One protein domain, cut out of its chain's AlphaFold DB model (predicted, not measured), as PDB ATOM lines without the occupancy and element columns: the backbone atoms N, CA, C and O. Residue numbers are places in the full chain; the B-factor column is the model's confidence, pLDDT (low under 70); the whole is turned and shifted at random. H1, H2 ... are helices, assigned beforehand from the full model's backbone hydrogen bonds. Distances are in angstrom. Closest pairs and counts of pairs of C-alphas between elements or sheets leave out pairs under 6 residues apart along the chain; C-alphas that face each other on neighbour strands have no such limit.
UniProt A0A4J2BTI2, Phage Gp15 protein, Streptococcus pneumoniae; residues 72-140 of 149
ATOM      1  N   ALA A  72     -37.586 -23.136   9.114       95.12
ATOM      2  CA  ALA A  72     -37.918 -24.073  10.186       95.12
ATOM      3  C   ALA A  72     -36.864 -24.087  11.312       95.12
ATOM      4  O   ALA A  72     -37.212 -24.062  12.497       95.12
ATOM      5  N   GLU A  73     -35.573 -24.064  10.959       95.88
ATOM      6  CA  GLU A  73     -34.469 -24.044  11.927       95.88
ATOM      7  C   GLU A  73     -34.402 -22.739  12.740       95.88
ATOM      8  O   GLU A  73     -34.173 -22.771  13.954       95.88
ATOM      9  N   TYR A  74     -34.657 -21.594  12.102       97.19
ATOM     10  CA  TYR A  74     -34.616 -20.278  12.740       97.19
ATOM     11  C   TYR A  74     -35.821 -20.061  13.643       97.19
ATOM     12  O   TYR A  74     -35.669 -19.548  14.757       97.19
ATOM     13  N   ILE A  75     -37.001 -20.498  13.201       96.88
ATOM     14  CA  ILE A  75     -38.223 -20.515  14.002       96.88
ATOM     15  C   ILE A  75     -37.989 -21.378  15.243       96.88
ATOM     16  O   ILE A  75     -38.188 -20.907  16.361       96.88
ATOM     17  N   TYR A  76     -37.480 -22.601  15.076       97.44
ATOM     18  CA  TYR A  76     -37.188 -23.491  16.200       97.44
ATOM     19  C   TYR A  76     -36.229 -22.864  17.219       97.44
ATOM     20  O   TYR A  76     -36.541 -22.810  18.413       97.44
ATOM     21  N   ALA A  77     -35.083 -22.354  16.758       97.81
ATOM     22  CA  ALA A  77     -34.090 -21.733  17.630       97.81
ATOM     23  C   ALA A  77     -34.654 -20.501  18.357       97.81
ATOM     24  O   ALA A  77     -34.410 -20.321  19.550       97.81
ATOM     25  N   SER A  78     -35.453 -19.688  17.661       97.62
ATOM     26  CA  SER A  78     -36.050 -18.470  18.218       97.62
ATOM     27  C   SER A  78     -37.108 -18.775  19.275       97.62
ATOM     28  O   SER A  78     -37.127 -18.120  20.312       97.62
ATOM     29  N   PHE A  79     -37.936 -19.803  19.075       97.50
ATOM     30  CA  PHE A  79     -38.908 -20.247  20.081       97.50
ATOM     31  C   PHE A  79     -38.229 -20.800  21.334       97.50
ATOM     32  O   PHE A  79     -38.652 -20.505  22.457       97.50
ATOM     33  N   LEU A  80     -37.146 -21.560  21.153       97.06
ATOM     34  CA  LEU A  80     -36.371 -22.080  22.271       97.06
ATOM     35  C   LEU A  80     -35.675 -20.948  23.042       97.06
ATOM     36  O   LEU A  80     -35.684 -20.960  24.270       97.06
ATOM     37  N   GLN A  81     -35.123 -19.953  22.341       96.81
ATOM     38  CA  GLN A  81     -34.481 -18.780  22.941       96.81
ATOM     39  C   GLN A  81     -35.479 -17.873  23.677       96.81
ATOM     40  O   GLN A  81     -35.211 -17.471  24.807       96.81
ATOM     41  N   ALA A  82     -36.592 -17.509  23.035       95.25
ATOM     42  CA  ALA A  82     -37.520 -16.498  23.544       95.25
ATOM     43  C   ALA A  82     -38.432 -17.033  24.650       95.25
ATOM     44  O   ALA A  82     -38.696 -16.336  25.628       95.25
ATOM     45  N   TYR A  83     -38.907 -18.269  24.495       95.69
ATOM     46  CA  TYR A  83     -39.965 -18.822  25.338       95.69
ATOM     47  C   TYR A  83     -39.554 -20.105  26.065       95.69
ATOM     48  O   TYR A  83     -40.316 -20.611  26.884       95.69
ATOM     49  N   GLY A  84     -38.381 -20.672  25.762       96.56
ATOM     50  CA  GLY A  84     -38.001 -21.996  26.265       96.56
ATOM     51  C   GLY A  84     -38.855 -23.130  25.687       96.56
ATOM     52  O   GLY A  84     -38.870 -24.230  26.239       96.56
ATOM     53  N   ILE A  85     -39.576 -22.882  24.586       96.31
ATOM     54  CA  ILE A  85     -40.503 -23.845  23.987       96.31
ATOM     55  C   ILE A  85     -39.758 -24.698  22.964       96.31
ATOM     56  O   ILE A  85     -39.251 -24.207  21.958       96.31
ATOM     57  N   ASN A  86     -39.744 -26.010  23.190       96.38
ATOM     58  CA  ASN A  86     -39.281 -26.970  22.197       96.38
ATOM     59  C   ASN A  86     -40.461 -27.386  21.305       96.38
ATOM     60  O   ASN A  86     -41.230 -28.271  21.681       96.38
ATOM     61  N   LEU A  87     -40.574 -26.771  20.122       94.44
ATOM     62  CA  LEU A  87     -41.673 -27.007  19.171       94.44
ATOM     63  C   LEU A  87     -41.855 -28.485  18.790       94.44
ATOM     64  O   LEU A  87     -42.977 -28.929  18.571       94.44
ATOM     65  N   LEU A  88     -40.777 -29.274  18.779       93.12
ATOM     66  CA  LEU A  88     -40.842 -30.704  18.462       93.12
ATOM     67  C   LEU A  88     -41.510 -31.531  19.568       93.12
ATOM     68  O   LEU A  88     -41.979 -32.633  19.304       93.12
ATOM     69  N   LYS A  89     -41.560 -31.019  20.804       95.44
ATOM     70  CA  LYS A  89     -42.190 -31.701  21.945       95.44
ATOM     71  C   LYS A  89     -43.660 -31.333  22.133       95.44
ATOM     72  O   LYS A  89     -44.396 -32.135  22.689       95.44
ATOM     73  N   VAL A  90     -44.082 -30.153  21.672       92.81
ATOM     74  CA  VAL A  90     -45.418 -29.584  21.947       92.81
ATOM     75  C   VAL A  90     -46.388 -29.676  20.762       92.81
ATOM     76  O   VAL A  90     -47.392 -28.971  20.740       92.81
ATOM     77  N   GLN A  91     -46.129 -30.545  19.778       83.06
ATOM     78  CA  GLN A  91     -46.896 -30.623  18.517       83.06
ATOM     79  C   GLN A  91     -48.415 -30.829  18.696       83.06
ATOM     80  O   GLN A  91     -49.180 -30.425  17.828       83.06
ATOM     81  N   ASN A  92     -48.854 -31.426  19.809       83.75
ATOM     82  CA  ASN A  92     -50.272 -31.688  20.103       83.75
ATOM     83  C   ASN A  92     -50.853 -30.796  21.213       83.75
ATOM     84  O   ASN A  92     -52.024 -30.933  21.557       83.75
ATOM     85  N   GLU A  93     -50.037 -29.920  21.796       90.44
ATOM     86  CA  GLU A  93     -50.429 -29.034  22.899       90.44
ATOM     87  C   GLU A  93     -50.501 -27.578  22.439       90.44
ATOM     88  O   GLU A  93     -51.364 -26.833  22.889       90.44
ATOM     89  N   LEU A  94     -49.614 -27.185  21.518       91.31
ATOM     90  CA  LEU A  94     -49.554 -25.838  20.978       91.31
ATOM     91  C   LEU A  94     -50.481 -25.714  19.767       91.31
ATOM     92  O   LEU A  94     -50.208 -26.257  18.694       91.31
ATOM     93  N   THR A  95     -51.574 -24.970  19.919       91.12
ATOM     94  CA  THR A  95     -52.496 -24.714  18.811       91.12
ATOM     95  C   THR A  95     -51.868 -23.789  17.766       91.12
ATOM     96  O   THR A  95     -50.993 -22.972  18.057       91.12
ATOM     97  N   TRP A  96     -52.362 -23.853  16.526       86.62
ATOM     98  CA  TRP A  96     -51.882 -22.980  15.447       86.62
ATOM     99  C   TRP A  96     -52.038 -21.484  15.762       86.62
ATOM    100  O   TRP A  96     -51.193 -20.668  15.392       86.62
ATOM    101  N   THR A  97     -53.111 -21.107  16.459       86.19
ATOM    102  CA  THR A  97     -53.351 -19.714  16.859       86.19
ATOM    103  C   THR A  97     -52.306 -19.238  17.865       86.19
ATOM    104  O   THR A  97     -51.773 -18.142  17.705       86.19
ATOM    105  N   GLU A  98     -51.969 -20.069  18.854       88.25
ATOM    106  CA  GLU A  98     -50.920 -19.770  19.833       88.25
ATOM    107  C   GLU A  98     -49.547 -19.705  19.170       88.25
ATOM    108  O   GLU A  98     -48.808 -18.750  19.392       88.25
ATOM    109  N   PHE A  99     -49.230 -20.663  18.293       94.00
ATOM    110  CA  PHE A  99     -47.992 -20.645  17.520       94.00
ATOM    111  C   PHE A  99     -47.832 -19.335  16.737       94.00
ATOM    112  O   PHE A  99     -46.800 -18.676  16.853       94.00
ATOM    113  N   LYS A 100     -48.860 -18.910  15.987       90.94
ATOM    114  CA  LYS A 100     -48.816 -17.649  15.230       90.94
ATOM    115  C   LYS A 100     -48.673 -16.428  16.135       90.94
ATOM    116  O   LYS A 100     -47.932 -15.512  15.794       90.94
ATOM    117  N   ALA A 101     -49.364 -16.407  17.275       89.50
ATOM    118  CA  ALA A 101     -49.247 -15.313  18.234       89.50
ATOM    119  C   ALA A 101     -47.814 -15.199  18.780       89.50
ATOM    120  O   ALA A 101     -47.257 -14.105  18.810       89.50
ATOM    121  N   LEU A 102     -47.198 -16.329  19.139       94.12
ATOM    122  CA  LEU A 102     -45.818 -16.387  19.625       94.12
ATOM    123  C   LEU A 102     -44.798 -16.015  18.545       94.12
ATOM    124  O   LEU A 102     -43.831 -15.319  18.849       94.12
ATOM    125  N   LEU A 103     -45.020 -16.452  17.303       93.94
ATOM    126  CA  LEU A 103     -44.167 -16.123  16.161       93.94
ATOM    127  C   LEU A 103     -44.181 -14.616  15.867       93.94
ATOM    128  O   LEU A 103     -43.125 -14.024  15.675       93.94
ATOM    129  N   ASN A 104     -45.359 -13.986  15.887       88.56
ATOM    130  CA  ASN A 104     -45.506 -12.548  15.636       88.56
ATOM    131  C   ASN A 104     -44.984 -11.672  16.786       88.56
ATOM    132  O   ASN A 104     -44.710 -10.494  16.578       88.56
ATOM    133  N   ALA A 105     -44.882 -12.228  17.995       90.38
ATOM    134  CA  ALA A 105     -44.393 -11.539  19.187       90.38
ATOM    135  C   ALA A 105     -42.931 -11.886  19.523       90.38
ATOM    136  O   ALA A 105     -42.498 -11.678  20.659       90.38
ATOM    137  N   LEU A 106     -42.174 -12.444  18.568       92.75
ATOM    138  CA  LEU A 106     -40.769 -12.774  18.788       92.75
ATOM    139  C   LEU A 106     -39.953 -11.516  19.139       92.75
ATOM    140  O   LEU A 106     -40.067 -10.500  18.456       92.75
ATOM    141  N   PRO A 107     -39.089 -11.577  20.165       91.75
ATOM    142  CA  PRO A 107     -38.190 -10.474  20.482       91.75
ATOM    143  C   PRO A 107     -37.176 -10.178  19.358       91.75
ATOM    144  O   PRO A 107     -36.652 -11.104  18.731       91.75
ATOM    145  N   ASP A 108     -36.802  -8.904  19.196       89.12
ATOM    146  CA  ASP A 108     -35.840  -8.399  18.188       89.12
ATOM    147  C   ASP A 108     -34.455  -9.067  18.247       89.12
ATOM    148  O   ASP A 108     -33.715  -9.140  17.266       89.12
ATOM    149  N   ASN A 109     -34.076  -9.609  19.405       90.19
ATOM    150  CA  ASN A 109     -32.799 -10.302  19.578       90.19
ATOM    151  C   ASN A 109     -32.813 -11.769  19.109       90.19
ATOM    152  O   ASN A 109     -31.814 -12.470  19.294       90.19
ATOM    153  N   THR A 110     -33.921 -12.258  18.552       95.06
ATOM    154  CA  THR A 110     -34.022 -13.621  18.021       95.06
ATOM    155  C   THR A 110     -33.565 -13.686  16.568       95.06
ATOM    156  O   THR A 110     -33.706 -12.729  15.807       95.06
ATOM    157  N   ILE A 111     -33.012 -14.832  16.163       95.38
ATOM    158  CA  ILE A 111     -32.490 -14.998  14.802       95.38
ATOM    159  C   ILE A 111     -33.593 -14.878  13.744       95.38
ATOM    160  O   ILE A 111     -33.363 -14.290  12.689       95.38
ATOM    161  N   MET A 112     -34.798 -15.375  14.033       95.56
ATOM    162  CA  MET A 112     -35.927 -15.270  13.113       95.56
ATOM    163  C   MET A 112     -36.364 -13.812  12.939       95.56
ATOM    164  O   MET A 112     -36.546 -13.373  11.808       95.56
ATOM    165  N   GLN A 113     -36.459 -13.041  14.029       92.69
ATOM    166  CA  GLN A 113     -36.826 -11.626  13.949       92.69
ATOM    167  C   GLN A 113     -35.774 -10.813  13.180       92.69
ATOM    168  O   GLN A 113     -36.120 -10.016  12.313       92.69
ATOM    169  N   GLN A 114     -34.485 -11.108  13.373       93.50
ATOM    170  CA  GLN A 114     -33.408 -10.507  12.578       93.50
ATOM    171  C   GLN A 114     -33.510 -10.843  11.087       93.50
ATOM    172  O   GLN A 114     -33.244  -9.992  10.243       93.50
ATOM    173  N   ILE A 115     -33.886 -12.076  10.735       93.75
ATOM    174  CA  ILE A 115     -34.093 -12.469   9.334       93.75
ATOM    175  C   ILE A 115     -35.271 -11.704   8.726       93.75
ATOM    176  O   ILE A 115     -35.145 -11.206   7.606       93.75
ATOM    177  N   ILE A 116     -36.373 -11.557   9.466       89.88
ATOM    178  CA  ILE A 116     -37.530 -10.754   9.047       89.88
ATOM    179  C   ILE A 116     -37.100  -9.306   8.793       89.88
ATOM    180  O   ILE A 116     -37.396  -8.764   7.731       89.88
ATOM    181  N   GLU A 117     -36.338  -8.702   9.706       89.75
ATOM    182  CA  GLU A 117     -35.807  -7.344   9.544       89.75
ATOM    183  C   GLU A 117     -34.875  -7.219   8.335       89.75
ATOM    184  O   GLU A 117     -34.978  -6.261   7.570       89.75
ATOM    185  N   ILE A 118     -33.982  -8.192   8.128       91.06
ATOM    186  CA  ILE A 118     -33.085  -8.226   6.968       91.06
ATOM    187  C   ILE A 118     -33.901  -8.289   5.675       91.06
ATOM    188  O   ILE A 118     -33.614  -7.534   4.746       91.06
ATOM    189  N   ARG A 119     -34.915  -9.159   5.604       91.12
ATOM    190  CA  ARG A 119     -35.786  -9.303   4.428       91.12
ATOM    191  C   ARG A 119     -36.605  -8.037   4.178       91.12
ATOM    192  O   ARG A 119     -36.619  -7.557   3.053       91.12
ATOM    193  N   ALA A 120     -37.180  -7.447   5.225       88.44
ATOM    194  CA  ALA A 120     -37.992  -6.233   5.146       88.44
ATOM    195  C   ALA A 120     -37.177  -4.940   4.936       88.44
ATOM    196  O   ALA A 120     -37.747  -3.881   4.653       88.44
ATOM    197  N   TRP A 121     -35.850  -4.982   5.098       90.19
ATOM    198  CA  TRP A 121     -35.011  -3.793   5.005       90.19
ATOM    199  C   TRP A 121     -35.026  -3.183   3.596       90.19
ATOM    200  O   TRP A 121     -34.737  -3.832   2.591       90.19
ATOM    201  N   LYS A 122     -35.277  -1.876   3.532       87.31
ATOM    202  CA  LYS A 122     -35.168  -1.047   2.332       87.31
ATOM    203  C   LYS A 122     -33.996  -0.066   2.457       87.31
ATOM    204  O   LYS A 122     -33.723   0.418   3.557       87.31
ATOM    205  N   PRO A 123     -33.347   0.326   1.342       83.75
ATOM    206  CA  PRO A 123     -32.223   1.272   1.347       83.75
ATOM    207  C   PRO A 123     -32.504   2.635   1.992       83.75
ATOM    208  O   PRO A 123     -31.560   3.354   2.326       83.75
ATOM    209  N   GLU A 124     -33.780   2.993   2.123       84.31
ATOM    210  CA  GLU A 124     -34.278   4.221   2.743       84.31
ATOM    211  C   GLU A 124     -34.110   4.229   4.269       84.31
ATOM    212  O   GLU A 124     -33.925   5.296   4.847       84.31
ATOM    213  N   TYR A 125     -34.071   3.060   4.921       80.56
ATOM    214  CA  TYR A 125     -33.863   2.947   6.371       80.56
ATOM    215  C   TYR A 125     -32.414   3.224   6.808       80.56
ATOM    216  O   TYR A 125     -32.105   3.213   7.998       80.56
ATOM    217  N   GLY A 126     -31.511   3.503   5.861       83.00
ATOM    218  CA  GLY A 126     -30.109   3.805   6.140       83.00
ATOM    219  C   GLY A 126     -29.276   2.575   6.519       83.00
ATOM    220  O   GLY A 126     -29.716   1.432   6.412       83.00
ATOM    221  N   GLY A 127     -28.025   2.813   6.921       82.00
ATOM    222  CA  GLY A 127     -27.048   1.763   7.237       82.00
ATOM    223  C   GLY A 127     -26.126   1.382   6.072       82.00
ATOM    224  O   GLY A 127     -26.149   1.981   4.993       82.00
ATOM    225  N   ASP A 128     -25.267   0.386   6.305       89.75
ATOM    226  CA  ASP A 128     -24.331  -0.112   5.293       89.75
ATOM    227  C   ASP A 128     -25.076  -0.934   4.234       89.75
ATOM    228  O   ASP A 128     -25.322  -2.135   4.388       89.75
ATOM    229  N   LYS A 129     -25.403  -0.269   3.124       89.94
ATOM    230  CA  LYS A 129     -26.127  -0.856   1.991       89.94
ATOM    231  C   LYS A 129     -25.445  -2.106   1.437       89.94
ATOM    232  O   LYS A 129     -26.132  -3.032   1.010       89.94
ATOM    233  N   ASN A 130     -24.112  -2.156   1.428       89.75
ATOM    234  CA  ASN A 130     -23.381  -3.301   0.887       89.75
ATOM    235  C   ASN A 130     -23.485  -4.505   1.821       89.75
ATOM    236  O   ASN A 130     -23.665  -5.630   1.355       89.75
ATOM    237  N   LYS A 131     -23.400  -4.273   3.134       91.00
ATOM    238  CA  LYS A 131     -23.612  -5.318   4.138       91.00
ATOM    239  C   LYS A 131     -25.047  -5.843   4.100       91.00
ATOM    240  O   LYS A 131     -25.233  -7.056   4.054       91.00
ATOM    241  N   MET A 132     -26.037  -4.951   4.057       90.69
ATOM    242  CA  MET A 132     -27.451  -5.340   4.044       90.69
ATOM    243  C   MET A 132     -27.817  -6.148   2.800       90.69
ATOM    244  O   MET A 132     -28.418  -7.209   2.929       90.69
ATOM    245  N   ARG A 133     -27.343  -5.751   1.611       89.50
ATOM    246  CA  ARG A 133     -27.555  -6.527   0.376       89.50
ATOM    247  C   ARG A 133     -26.977  -7.940   0.446       89.50
ATOM    248  O   ARG A 133     -27.601  -8.876  -0.037       89.50
ATOM    249  N   LYS A 134     -25.799  -8.113   1.058       91.38
ATOM    250  CA  LYS A 134     -25.204  -9.446   1.259       91.38
ATOM    251  C   LYS A 134     -26.042 -10.309   2.201       91.38
ATOM    252  O   LYS A 134     -26.180 -11.501   1.962       91.38
ATOM    253  N   LEU A 135     -26.583  -9.714   3.265       91.44
ATOM    254  CA  LEU A 135     -27.454 -10.415   4.207       91.44
ATOM    255  C   LEU A 135     -28.789 -10.792   3.555       91.44
ATOM    256  O   LEU A 135     -29.210 -11.935   3.683       91.44
ATOM    257  N   GLN A 136     -29.395  -9.885   2.790       90.06
ATOM    258  CA  GLN A 136     -30.607 -10.173   2.020       90.06
ATOM    259  C   GLN A 136     -30.392 -11.302   1.018       90.06
ATOM    260  O   GLN A 136     -31.207 -12.209   0.961       90.06
ATOM    261  N   ALA A 137     -29.271 -11.308   0.292       88.81
ATOM    262  CA  ALA A 137     -28.939 -12.401  -0.621       88.81
ATOM    263  C   ALA A 137     -28.703 -13.739   0.102       88.81
ATOM    264  O   ALA A 137     -28.954 -14.796  -0.461       88.81
ATOM    265  N   LYS A 138     -28.209 -13.711   1.347       90.56
ATOM    266  CA  LYS A 138     -28.000 -14.924   2.151       90.56
ATOM    267  C   LYS A 138     -29.319 -15.526   2.641       90.56
ATOM    268  O   LYS A 138     -29.432 -16.742   2.701       90.56
ATOM    269  N   TYR A 139     -30.267 -14.679   3.036       89.50
ATOM    270  CA  TYR A 139     -31.536 -15.092   3.640       89.50
ATOM    271  C   TYR A 139     -32.729 -14.942   2.692       89.50
ATOM    272  O   TYR A 139     -33.872 -14.999   3.142       89.50
ATOM    273  N   SER A 140     -32.495 -14.719   1.400       88.88
ATOM    274  CA  SER A 140     -33.562 -14.584   0.412       88.88
ATOM    275  C   SER A 140     -34.335 -15.886   0.300       88.88
ATOM    276  O   SER A 140     -33.725 -16.951   0.206       88.88
TER     277      SER A 140
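This is residues 72 to 140 of the 149 residues of the protein "Phage Gp15 protein" of Streptococcus pneumoniae (UniProt A0A4J2BTI2). Four short helices form a loose rod without one shared core: H3 crosses H1 steeply on one side and H4 steeply on the other, while H2 lies across from H1 in the opposite half of the rod from H4. The long unnamed stretch of residues 84 to 95 makes a wide loop at the end of the rod away from H4. The printed part has 69 residues with four named helices, H1, H2, H3 and H4 in chain order, and no named strand; its class is all helix. The whole is loose, with a radius of gyration of the C-alphas of 14.2 A and spans of 43 by 18 by 17 A.

The longest helix, H1, residues 72 to 83, touches H3, residues 111 to 120, with residues 74 to 78 alone; the closest C-alphas, those of Tyr 74 and Met 112, are 5.2 A apart. H1 and H3 run opposite ways at a steep tilt of 61 degrees. H3 touches H4, residues 129 to 139, closest at the C-alphas of Arg 119 and Gln 136, 5.8 A apart; they too run opposite ways at a steep tilt of 61 degrees. H1, with residues 75 to 79 alone, only just touches H2, residues 96 to 104, with 3 pairs of C-alphas within 8 A; the closest, those of Ile 75 and Leu 103, are 7.7 A apart. The lines of H1 and H2 are about perpendicular, at 81 degrees. H1 and H4, H2 and H4, and H2 and H3 are apart. In H1, H2, H3 and H4 every O i to N i+4 pair is within hydrogen-bond range.

H1 begins at C-alpha 72, (-37.918, -24.073, 10.186), and is 16.2 A long from first to last C-alpha. H2 measures 12.2 A, H3 14.2 A and H4 15.3 A, with H4 ending at C-alpha 139, (-31.536, -15.092, 3.640).

The C-alphas farthest apart, those of Asn 92 and Asn 130, are 43.6 A apart. The printed part has no cut. The link from H1 to H2, 12 residues, is long; those from H2 to H3 and from H3 to H4 are short. The mean pLDDT of the printed part is 91.4, and no printed residue is under 70.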